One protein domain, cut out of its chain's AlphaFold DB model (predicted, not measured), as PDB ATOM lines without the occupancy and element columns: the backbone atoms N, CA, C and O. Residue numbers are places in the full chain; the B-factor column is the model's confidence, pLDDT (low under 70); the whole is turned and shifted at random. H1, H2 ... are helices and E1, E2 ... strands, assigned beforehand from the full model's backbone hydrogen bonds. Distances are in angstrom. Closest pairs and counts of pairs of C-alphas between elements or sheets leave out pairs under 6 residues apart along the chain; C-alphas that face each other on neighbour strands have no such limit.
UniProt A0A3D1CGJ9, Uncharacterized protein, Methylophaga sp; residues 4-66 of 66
ATOM      1  N   ILE A   4     184.133 128.366 185.791       85.00
ATOM      2  CA  ILE A   4     182.851 127.667 185.819       85.00
ATOM      3  C   ILE A   4     181.786 128.654 185.348       85.00
ATOM      4  O   ILE A   4     181.740 129.790 185.816       85.00
ATOM      5  N   ILE A   5     180.974 128.232 184.385       87.69
ATOM      6  CA  ILE A   5     179.804 128.966 183.902       87.69
ATOM      7  C   ILE A   5     178.578 128.154 184.290       87.69
ATOM      8  O   ILE A   5     178.482 126.986 183.920       87.69
ATOM      9  N   ILE A   6     177.647 128.774 185.006       89.81
ATOM     10  CA  ILE A   6     176.394 128.145 185.417       89.81
ATOM     11  C   ILE A   6     175.263 128.839 184.671       89.81
ATOM     12  O   ILE A   6     175.077 130.047 184.793       89.81
ATOM     13  N   HIS A   7     174.525 128.073 183.876       91.62
ATOM     14  CA  HIS A   7     173.261 128.502 183.301       91.62
ATOM     15  C   HIS A   7     172.141 128.023 184.213       91.62
ATOM     16  O   HIS A   7     171.768 126.851 184.168       91.62
ATOM     17  N   ASN A   8     171.639 128.920 185.059       91.44
ATOM     18  CA  ASN A   8     170.488 128.635 185.897       91.44
ATOM     19  C   ASN A   8     169.199 128.827 185.084       91.44
ATOM     20  O   ASN A   8     168.710 129.943 184.931       91.44
ATOM     21  N   ASN A   9     168.691 127.729 184.531       90.62
ATOM     22  CA  ASN A   9     167.428 127.650 183.797       90.62
ATOM     23  C   ASN A   9     166.352 126.950 184.644       90.62
ATOM     24  O   ASN A   9     165.473 126.284 184.100       90.62
ATOM     25  N   SER A  10     166.461 127.054 185.965       87.44
ATOM     26  CA  SER A  10     165.559 126.425 186.922       87.44
ATOM     27  C   SER A  10     164.802 127.462 187.746       87.44
ATOM     28  O   SER A  10     165.069 128.663 187.669       87.44
ATOM     29  N   SER A  11     163.866 126.985 188.557       89.44
ATOM     30  CA  SER A  11     163.083 127.798 189.482       89.44
ATOM     31  C   SER A  11     163.835 128.210 190.757       89.44
ATOM     32  O   SER A  11     163.353 129.076 191.494       89.44
ATOM     33  N   VAL A  12     165.015 127.636 191.035       87.56
ATOM     34  CA  VAL A  12     165.798 127.974 192.235       87.56
ATOM     35  C   VAL A  12     166.610 129.255 192.055       87.56
ATOM     36  O   VAL A  12     166.986 129.645 190.950       87.56
ATOM     37  N   CYS A  13     166.922 129.921 193.167       91.38
ATOM     38  CA  CYS A  13     167.788 131.093 193.136       91.38
ATOM     39  C   CYS A  13     169.245 130.721 192.815       91.38
ATOM     40  O   CYS A  13     169.703 129.605 193.075       91.38
ATOM     41  N   ASP A  14     169.996 131.699 192.309       91.69
ATOM     42  CA  ASP A  14     171.372 131.490 191.852       91.69
ATOM     43  C   ASP A  14     172.306 130.964 192.947       91.69
ATOM     44  O   ASP A  14     173.198 130.179 192.648       91.69
ATOM     45  N   SER A  15     172.101 131.337 194.216       91.00
ATOM     46  CA  SER A  15     172.915 130.812 195.320       91.00
ATOM     47  C   SER A  15     172.728 129.307 195.504       91.00
ATOM     48  O   SER A  15     173.710 128.594 195.664       91.00
ATOM     49  N   ILE A  16     171.488 128.815 195.407       88.00
ATOM     50  CA  ILE A  16     171.199 127.376 195.479       88.00
ATOM     51  C   ILE A  16     171.790 126.672 194.253       88.00
ATOM     52  O   ILE A  16     172.438 125.640 194.393       88.00
ATOM     53  N   ALA A  17     171.637 127.248 193.057       87.31
ATOM     54  CA  ALA A  17     172.225 126.692 191.839       87.31
ATOM     55  C   ALA A  17     173.764 126.598 191.920       87.31
ATOM     56  O   ALA A  17     174.344 125.607 191.478       87.31
ATOM     57  N   ILE A  18     174.424 127.600 192.510       89.62
ATOM     58  CA  ILE A  18     175.872 127.596 192.758       89.62
ATOM     59  C   ILE A  18     176.252 126.499 193.752       89.62
ATOM     60  O   ILE A  18     177.176 125.742 193.462       89.62
ATOM     61  N   ASP A  19     175.545 126.383 194.878       87.38
ATOM     62  CA  ASP A  19     175.832 125.370 195.900       87.38
ATOM     63  C   ASP A  19     175.670 123.951 195.346       87.38
ATOM     64  O   ASP A  19     176.520 123.089 195.576       87.38
ATOM     65  N   LEU A  20     174.617 123.708 194.561       82.06
ATOM     66  CA  LEU A  20     174.390 122.411 193.930       82.06
ATOM     67  C   LEU A  20     175.477 122.079 192.898       82.06
ATOM     68  O   LEU A  20     175.988 120.960 192.877       82.06
ATOM     69  N   VAL A  21     175.885 123.045 192.066       83.50
ATOM     70  CA  VAL A  21     177.020 122.853 191.146       83.50
ATOM     71  C   VAL A  21     178.316 122.619 191.923       83.50
ATOM     72  O   VAL A  21     179.099 121.758 191.530       83.50
ATOM     73  N   GLY A  22     178.525 123.320 193.040       82.31
ATOM     74  CA  GLY A  22     179.642 123.105 193.958       82.31
ATOM     75  C   GLY A  22     179.711 121.655 194.430       82.31
ATOM     76  O   GLY A  22     180.724 120.989 194.222       82.31
ATOM     77  N   GLN A  23     178.596 121.121 194.934       78.62
ATOM     78  CA  GLN A  23     178.489 119.720 195.346       78.62
ATOM     79  C   GLN A  23     178.779 118.749 194.196       78.62
ATOM     80  O   GLN A  23     179.536 117.798 194.373       78.62
ATOM     81  N   VAL A  24     178.247 119.002 192.994       77.12
ATOM     82  CA  VAL A  24     178.545 118.183 191.803       77.12
ATOM     83  C   VAL A  24     180.033 118.233 191.453       77.12
ATOM     84  O   VAL A  24     180.606 117.218 191.065       77.12
ATOM     85  N   THR A  25     180.685 119.386 191.597       76.38
ATOM     86  CA  THR A  25     182.123 119.512 191.331       76.38
ATOM     87  C   THR A  25     183.006 118.885 192.408       76.38
ATOM     88  O   THR A  25     184.104 118.441 192.083       76.38
ATOM     89  N   GLU A  26     182.546 118.826 193.659       74.56
ATOM     90  CA  GLU A  26     183.262 118.200 194.777       74.56
ATOM     91  C   GLU A  26     183.099 116.675 194.800       74.56
ATOM     92  O   GLU A  26     184.046 115.956 195.120       74.56
ATOM     93  N   LEU A  27     181.906 116.181 194.455       67.62
ATOM     94  CA  LEU A  27     181.542 114.760 194.508       67.62
ATOM     95  C   LEU A  27     181.712 114.037 193.164       67.62
ATOM     96  O   LEU A  27     181.831 112.811 193.129       67.62
ATOM     97  N   GLY A  28     181.681 114.771 192.051       58.88
ATOM     98  CA  GLY A  28     181.735 114.216 190.703       58.88
ATOM     99  C   GLY A  28     183.132 113.730 190.309       58.88
ATOM    100  O   GLY A  28     184.140 114.390 190.550       58.88
ATOM    101  N   PHE A  29     183.200 112.585 189.625       50.53
ATOM    102  CA  PHE A  29     184.422 112.117 188.969       50.53
ATOM    103  C   PHE A  29     184.511 112.680 187.542       50.53
ATOM    104  O   PHE A  29     183.611 112.478 186.729       50.53
ATOM    105  N   ILE A  30     185.623 113.342 187.210       51.97
ATOM    106  CA  ILE A  30     185.879 113.891 185.868       51.97
ATOM    107  C   ILE A  30     186.265 112.747 184.915       51.97
ATOM    108  O   ILE A  30     187.362 112.197 185.025       51.97
ATOM    109  N   SER A  31     185.403 112.401 183.953       40.22
ATOM    110  CA  SER A  31     185.702 111.393 182.920       40.22
ATOM    111  C   SER A  31     185.347 111.862 181.500       40.22
ATOM    112  O   SER A  31     184.192 112.152 181.193       40.22
ATOM    113  N   GLY A  32     186.339 111.895 180.601       49.34
ATOM    114  CA  GLY A  32     186.136 111.961 179.140       49.34
ATOM    115  C   GLY A  32     185.718 113.318 178.556       49.34
ATOM    116  O   GLY A  32     186.031 114.352 179.122       49.34
ATOM    117  N   GLU A  33     185.070 113.337 177.382       42.81
ATOM    118  CA  GLU A  33     184.576 114.563 176.708       42.81
ATOM    119  C   GLU A  33     183.176 115.015 177.189       42.81
ATOM    120  O   GLU A  33     182.694 116.080 176.797       42.81
ATOM    121  N   MET A  34     182.539 114.241 178.076       51.50
ATOM    122  CA  MET A  34     181.265 114.543 178.747       51.50
ATOM    123  C   MET A  34     181.484 114.523 180.269       51.50
ATOM    124  O   MET A  34     181.037 113.628 180.977       51.50
ATOM    125  N   GLN A  35     182.264 115.506 180.736       53.56
ATOM    126  CA  GLN A  35     183.035 115.475 181.991       53.56
ATOM    127  C   GLN A  35     182.255 115.488 183.307       53.56
ATOM    128  O   GLN A  35     182.889 115.333 184.345       53.56
ATOM    129  N   TYR A  36     180.930 115.623 183.292       51.41
ATOM    130  CA  TYR A  36     180.109 115.445 184.493       51.41
ATOM    131  C   TYR A  36     178.803 114.739 184.121       51.41
ATOM    132  O   TYR A  36     177.706 115.276 184.255       51.41
ATOM    133  N   CYS A  37     178.919 113.533 183.566       49.16
ATOM    134  CA  CYS A  37     177.805 112.595 183.601       49.16
ATOM    135  C   CYS A  37     177.783 111.964 184.993       49.16
ATOM    136  O   CYS A  37     178.770 111.361 185.401       49.16
ATOM    137  N   TRP A  38     176.639 112.093 185.663       50.53
ATOM    138  CA  TRP A  38     176.320 111.631 187.014       50.53
ATOM    139  C   TRP A  38     176.778 112.515 188.175       50.53
ATOM    140  O   TRP A  38     177.852 112.337 188.739       50.53
ATOM    141  N   ILE A  39     175.816 113.275 188.705       50.19
ATOM    142  CA  ILE A  39     175.171 112.774 189.919       50.19
ATOM    143  C   ILE A  39     173.647 112.971 189.846       50.19
ATOM    144  O   ILE A  39     173.143 114.062 189.611       50.19
ATOM    145  N   THR A  40     172.973 111.819 189.915       47.09
ATOM    146  CA  THR A  40     171.657 111.544 190.509       47.09
ATOM    147  C   THR A  40     170.578 112.621 190.440       47.09
ATOM    148  O   THR A  40     170.607 113.606 191.164       47.09
ATOM    149  N   THR A  41     169.498 112.288 189.732       49.97
ATOM    150  CA  THR A  41     168.143 112.351 190.301       49.97
ATOM    151  C   THR A  41     168.175 112.219 191.831       49.97
ATOM    152  O   THR A  41     168.313 111.096 192.311       49.97
ATOM    153  N   ALA A  42     168.125 113.321 192.578       48.66
ATOM    154  CA  ALA A  42     167.726 113.385 193.988       48.66
ATOM    155  C   ALA A  42     168.132 114.737 194.580       48.66
ATOM    156  O   ALA A  42     169.186 114.858 195.195       48.66
ATOM    157  N   ASP A  43     167.256 115.728 194.482       51.41
ATOM    158  CA  ASP A  43     167.131 116.660 195.594       51.41
ATOM    159  C   ASP A  43     165.653 117.006 195.786       51.41
ATOM    160  O   ASP A  43     164.865 116.940 194.838       51.41
ATOM    161  N   ALA A  44     165.268 117.348 197.013       56.31
ATOM    162  CA  ALA A  44     163.904 117.687 197.429       56.31
ATOM    163  C   ALA A  44     163.254 118.821 196.601       56.31
ATOM    164  O   ALA A  44     162.057 119.074 196.730       56.31
ATOM    165  N   TYR A  45     164.044 119.482 195.754       64.69
ATOM    166  CA  TYR A  45     163.675 120.596 194.888       64.69
ATOM    167  C   TYR A  45     163.296 120.199 193.457       64.69
ATOM    168  O   TYR A  45     162.807 121.052 192.727       64.69
ATOM    169  N   GLY A  46     163.501 118.943 193.042       77.75
ATOM    170  CA  GLY A  46     163.177 118.528 191.675       77.75
ATOM    171  C   GLY A  46     164.060 119.210 190.622       77.75
ATOM    172  O   GLY A  46     163.539 119.760 189.663       77.75
ATOM    173  N   ILE A  47     165.385 119.194 190.811       81.44
ATOM    174  CA  ILE A  47     166.370 119.852 189.934       81.44
ATOM    175  C   ILE A  47     167.259 118.807 189.245       81.44
ATOM    176  O   ILE A  47     167.688 117.839 189.877       81.44
ATOM    177  N   GLU A  48     167.592 119.029 187.971       79.94
ATOM    178  CA  GLU A  48     168.653 118.331 187.239       79.94
ATOM    179  C   GLU A  48     169.850 119.251 186.948       79.94
ATOM    180  O   GLU A  48     169.700 120.450 186.702       79.94
ATOM    181  N   ILE A  49     171.058 118.675 186.940       79.44
ATOM    182  CA  ILE A  49     172.301 119.388 186.611       79.44
ATOM    183  C   ILE A  49     173.024 118.657 185.493       79.44
ATOM    184  O   ILE A  49     173.420 117.501 185.624       79.44
ATOM    185  N   HIS A  50     173.198 119.353 184.376       77.81
ATOM    186  CA  HIS A  50     173.818 118.827 183.169       77.81
ATOM    187  C   HIS A  50     175.123 119.561 182.911       77.81
ATOM    188  O   HIS A  50     175.132 120.774 182.689       77.81
ATOM    189  N   ALA A  51     176.239 118.841 182.868       77.25
ATOM    190  CA  ALA A  51     177.446 119.429 182.314       77.25
ATOM    191  C   ALA A  51     177.408 119.475 180.793       77.25
ATOM    192  O   ALA A  51     177.055 118.516 180.107       77.25
ATOM    193  N   LYS A  52     177.871 120.600 180.261       74.88
ATOM    194  CA  LYS A  52     178.091 120.814 178.838       74.88
ATOM    195  C   LYS A  52     179.554 120.608 178.474       74.88
ATOM    196  O   LYS A  52     180.448 120.536 179.321       74.88
ATOM    197  N   LYS A  53     179.793 120.543 177.163       67.25
ATOM    198  CA  LYS A  53     181.129 120.422 176.580       67.25
ATOM    199  C   LYS A  53     182.059 121.496 177.150       67.25
ATOM    200  O   LYS A  53     181.836 122.692 176.970       67.25
ATOM    201  N   THR A  54     183.114 121.042 177.811       68.06
ATOM    202  CA  THR A  54     184.165 121.896 178.369       68.06
ATOM    203  C   THR A  54     185.067 122.387 177.231       68.06
ATOM    204  O   THR A  54     185.420 121.622 176.332       68.06
ATOM    205  N   ARG A  55     185.446 123.672 177.244       68.69
ATOM    206  CA  ARG A  55     186.418 124.247 176.293       68.69
ATOM    207  C   ARG A  55     187.650 124.721 177.054       68.69
ATOM    208  O   ARG A  55     187.602 125.722 177.771       68.69
ATOM    209  N   GLY A  56     188.770 124.019 176.883       75.25
ATOM    210  CA  GLY A  56     189.992 124.291 177.644       75.25
ATOM    211  C   GLY A  56     189.767 124.037 179.135       75.25
ATOM    212  O   GLY A  56     189.325 122.961 179.510       75.25
ATOM    213  N   THR A  57     190.025 125.038 179.977       74.12
ATOM    214  CA  THR A  57     189.797 124.976 181.434       74.12
ATOM    215  C   THR A  57     188.451 125.580 181.860       74.12
ATOM    216  O   THR A  57     188.308 126.005 183.006       74.12
ATOM    217  N   THR A  58     187.502 125.740 180.929       80.19
ATOM    218  CA  THR A  58     186.177 126.313 181.212       80.19
ATOM    219  C   THR A  58     185.120 125.221 181.222       80.19
ATOM    220  O   THR A  58     184.837 124.644 180.170       80.19
ATOM    221  N   HIS A  59     184.531 124.993 182.390       79.75
ATOM    222  CA  HIS A  59     183.445 124.049 182.615       79.75
ATOM    223  C   HIS A  59     182.111 124.791 182.574       79.75
ATOM    224  O   HIS A  59     181.980 125.883 183.126       79.75
ATOM    225  N   THR A  60     181.123 124.207 181.908       84.38
ATOM    226  CA  THR A  60     179.788 124.794 181.797       84.38
ATOM    227  C   THR A  60     178.772 123.816 182.351       84.38
ATOM    228  O   THR A  60     178.752 122.661 181.934       84.38
ATOM    229  N   PHE A  61     177.915 124.298 183.242       84.56
ATOM    230  CA  PHE A  61     176.797 123.560 183.809       84.56
ATOM    231  C   PHE A  61     175.489 124.229 183.426       84.56
ATOM    232  O   PHE A  61     175.415 125.447 183.251       84.56
ATOM    233  N   GLU A  62     174.457 123.417 183.299       86.38
ATOM    234  CA  GLU A  62     173.087 123.854 183.151       86.38
ATOM    235  C   GLU A  62     172.255 123.237 184.268       86.38
ATOM    236  O   GLU A  62     172.277 122.024 184.454       86.38
ATOM    237  N   VAL A  63     171.564 124.093 185.011       86.50
ATOM    238  CA  VAL A  63     170.668 123.719 186.106       86.50
ATOM    239  C   VAL A  63     169.245 123.909 185.602       86.50
ATOM    240  O   VAL A  63     168.939 124.973 185.061       86.50
ATOM    241  N   ARG A  64     168.395 122.891 185.721       86.12
ATOM    242  CA  ARG A  64     167.007 122.904 185.231       86.12
ATOM    243  C   ARG A  64     166.081 122.240 186.233       86.12
ATOM    244  O   ARG A  64     166.529 121.421 187.026       86.12
ATOM    245  N   ASP A  65     164.802 122.571 186.164       84.56
ATOM    246  CA  ASP A  65     163.774 121.791 186.847       84.56
ATOM    247  C   ASP A  65     163.596 120.424 186.143       84.56
ATOM    248  O   ASP A  65     163.805 120.323 184.928       84.56
ATOM    249  N   LEU A  66     163.257 119.384 186.913       75.94
ATOM    250  CA  LEU A  66     162.893 118.036 186.444       75.94
ATOM    251  C   LEU A  66     161.564 118.019 185.673       75.94
ATOM    252  O   LEU A  66     160.634 118.766 186.054       75.94
TER     253      LEU A  66
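This is residues 4 to 66 of the 66 residues of an uncharacterized protein of Methylophaga sp (UniProt A0A3D1CGJ9). A small sheet of three strands makes a wall, with one helix, H1, lying slantwise over one face and the other face bare of named helices. A long loop, residues 28 to 46, leads from H1 back to the sheet and runs along the side of the body where the edge strand E2 lies, away from E1. The printed part has 63 residues, with three named strands and one named helix in the order E1, H1, E2, E3; the sheet runs E1, E3, E2 and is mixed, and the class is mixed, helices and strands. The whole is compact, with a radius of gyration of the C-alphas of 11.0 A, and its elongated outline spans 30 by 19 by 18 A.

The inner strand of the sheet is E3, residues 58 to 65. On one side of it is the edge strand E1, residues 4 to 9, parallel to it at 19 degrees; N 5 and O 59 are within hydrogen-bond range at 2.8 A, and so are N 63 and O 7 at 2.9 A. On the other side is the edge strand E2, residues 47 to 55, antiparallel to E3 at 158 degrees, with N 50 and O 62 at 2.8 A and N 58 and O 55 at 3.2 A. E2 and E3 form a hairpin. H1, residues 14 to 27, is on the sheet at a height over the sheet of 9.2 A; H1 and the sheet E1, E3, E2 are two layers, a helix on one face of a sheet. It lies over E1, E3 and E2 and runs slantwise to the strands, at 53 degrees to E1 on the local plane. The closest C-alphas of H1 and E1 are those of Ala 17 and Asn 8, 6.5 A apart; those of H1 and E3 are Ala 17 and Val 63, 6.6 A; those of H1 and E2 are Val 21 and Ile 49, 7.4 A. In H1 every O i to N i+4 pair is within hydrogen-bond range.

E1 begins at C-alpha 4, (182.851, 127.667, 185.819), and measures 15.6 A from first to last C-alpha, residues 4 to 9. H1, residues 14 to 27, measures 19.8 A and begins at C-alpha 14, (171.372, 131.490, 191.852). E2, residues 47 to 55, is the longest strand by residues and measures 24.6 A. E3, residues 58 to 65, measures 23.5 A and ends at C-alpha 65, (163.774, 121.791, 186.847).

The two C-alphas farthest apart are those of Ala 44 and Gly 56, at 33.4 A. The printed part has no cut and ends at residue 66, the chain's last residue. The links from E1 to H1 and from E2 to E3 are tight, and the link from H1 to E2, 19 residues, is long. The mean pLDDT of the printed part is 73.3, and it is under 70 in residues 27 to 45 and 53 to 55.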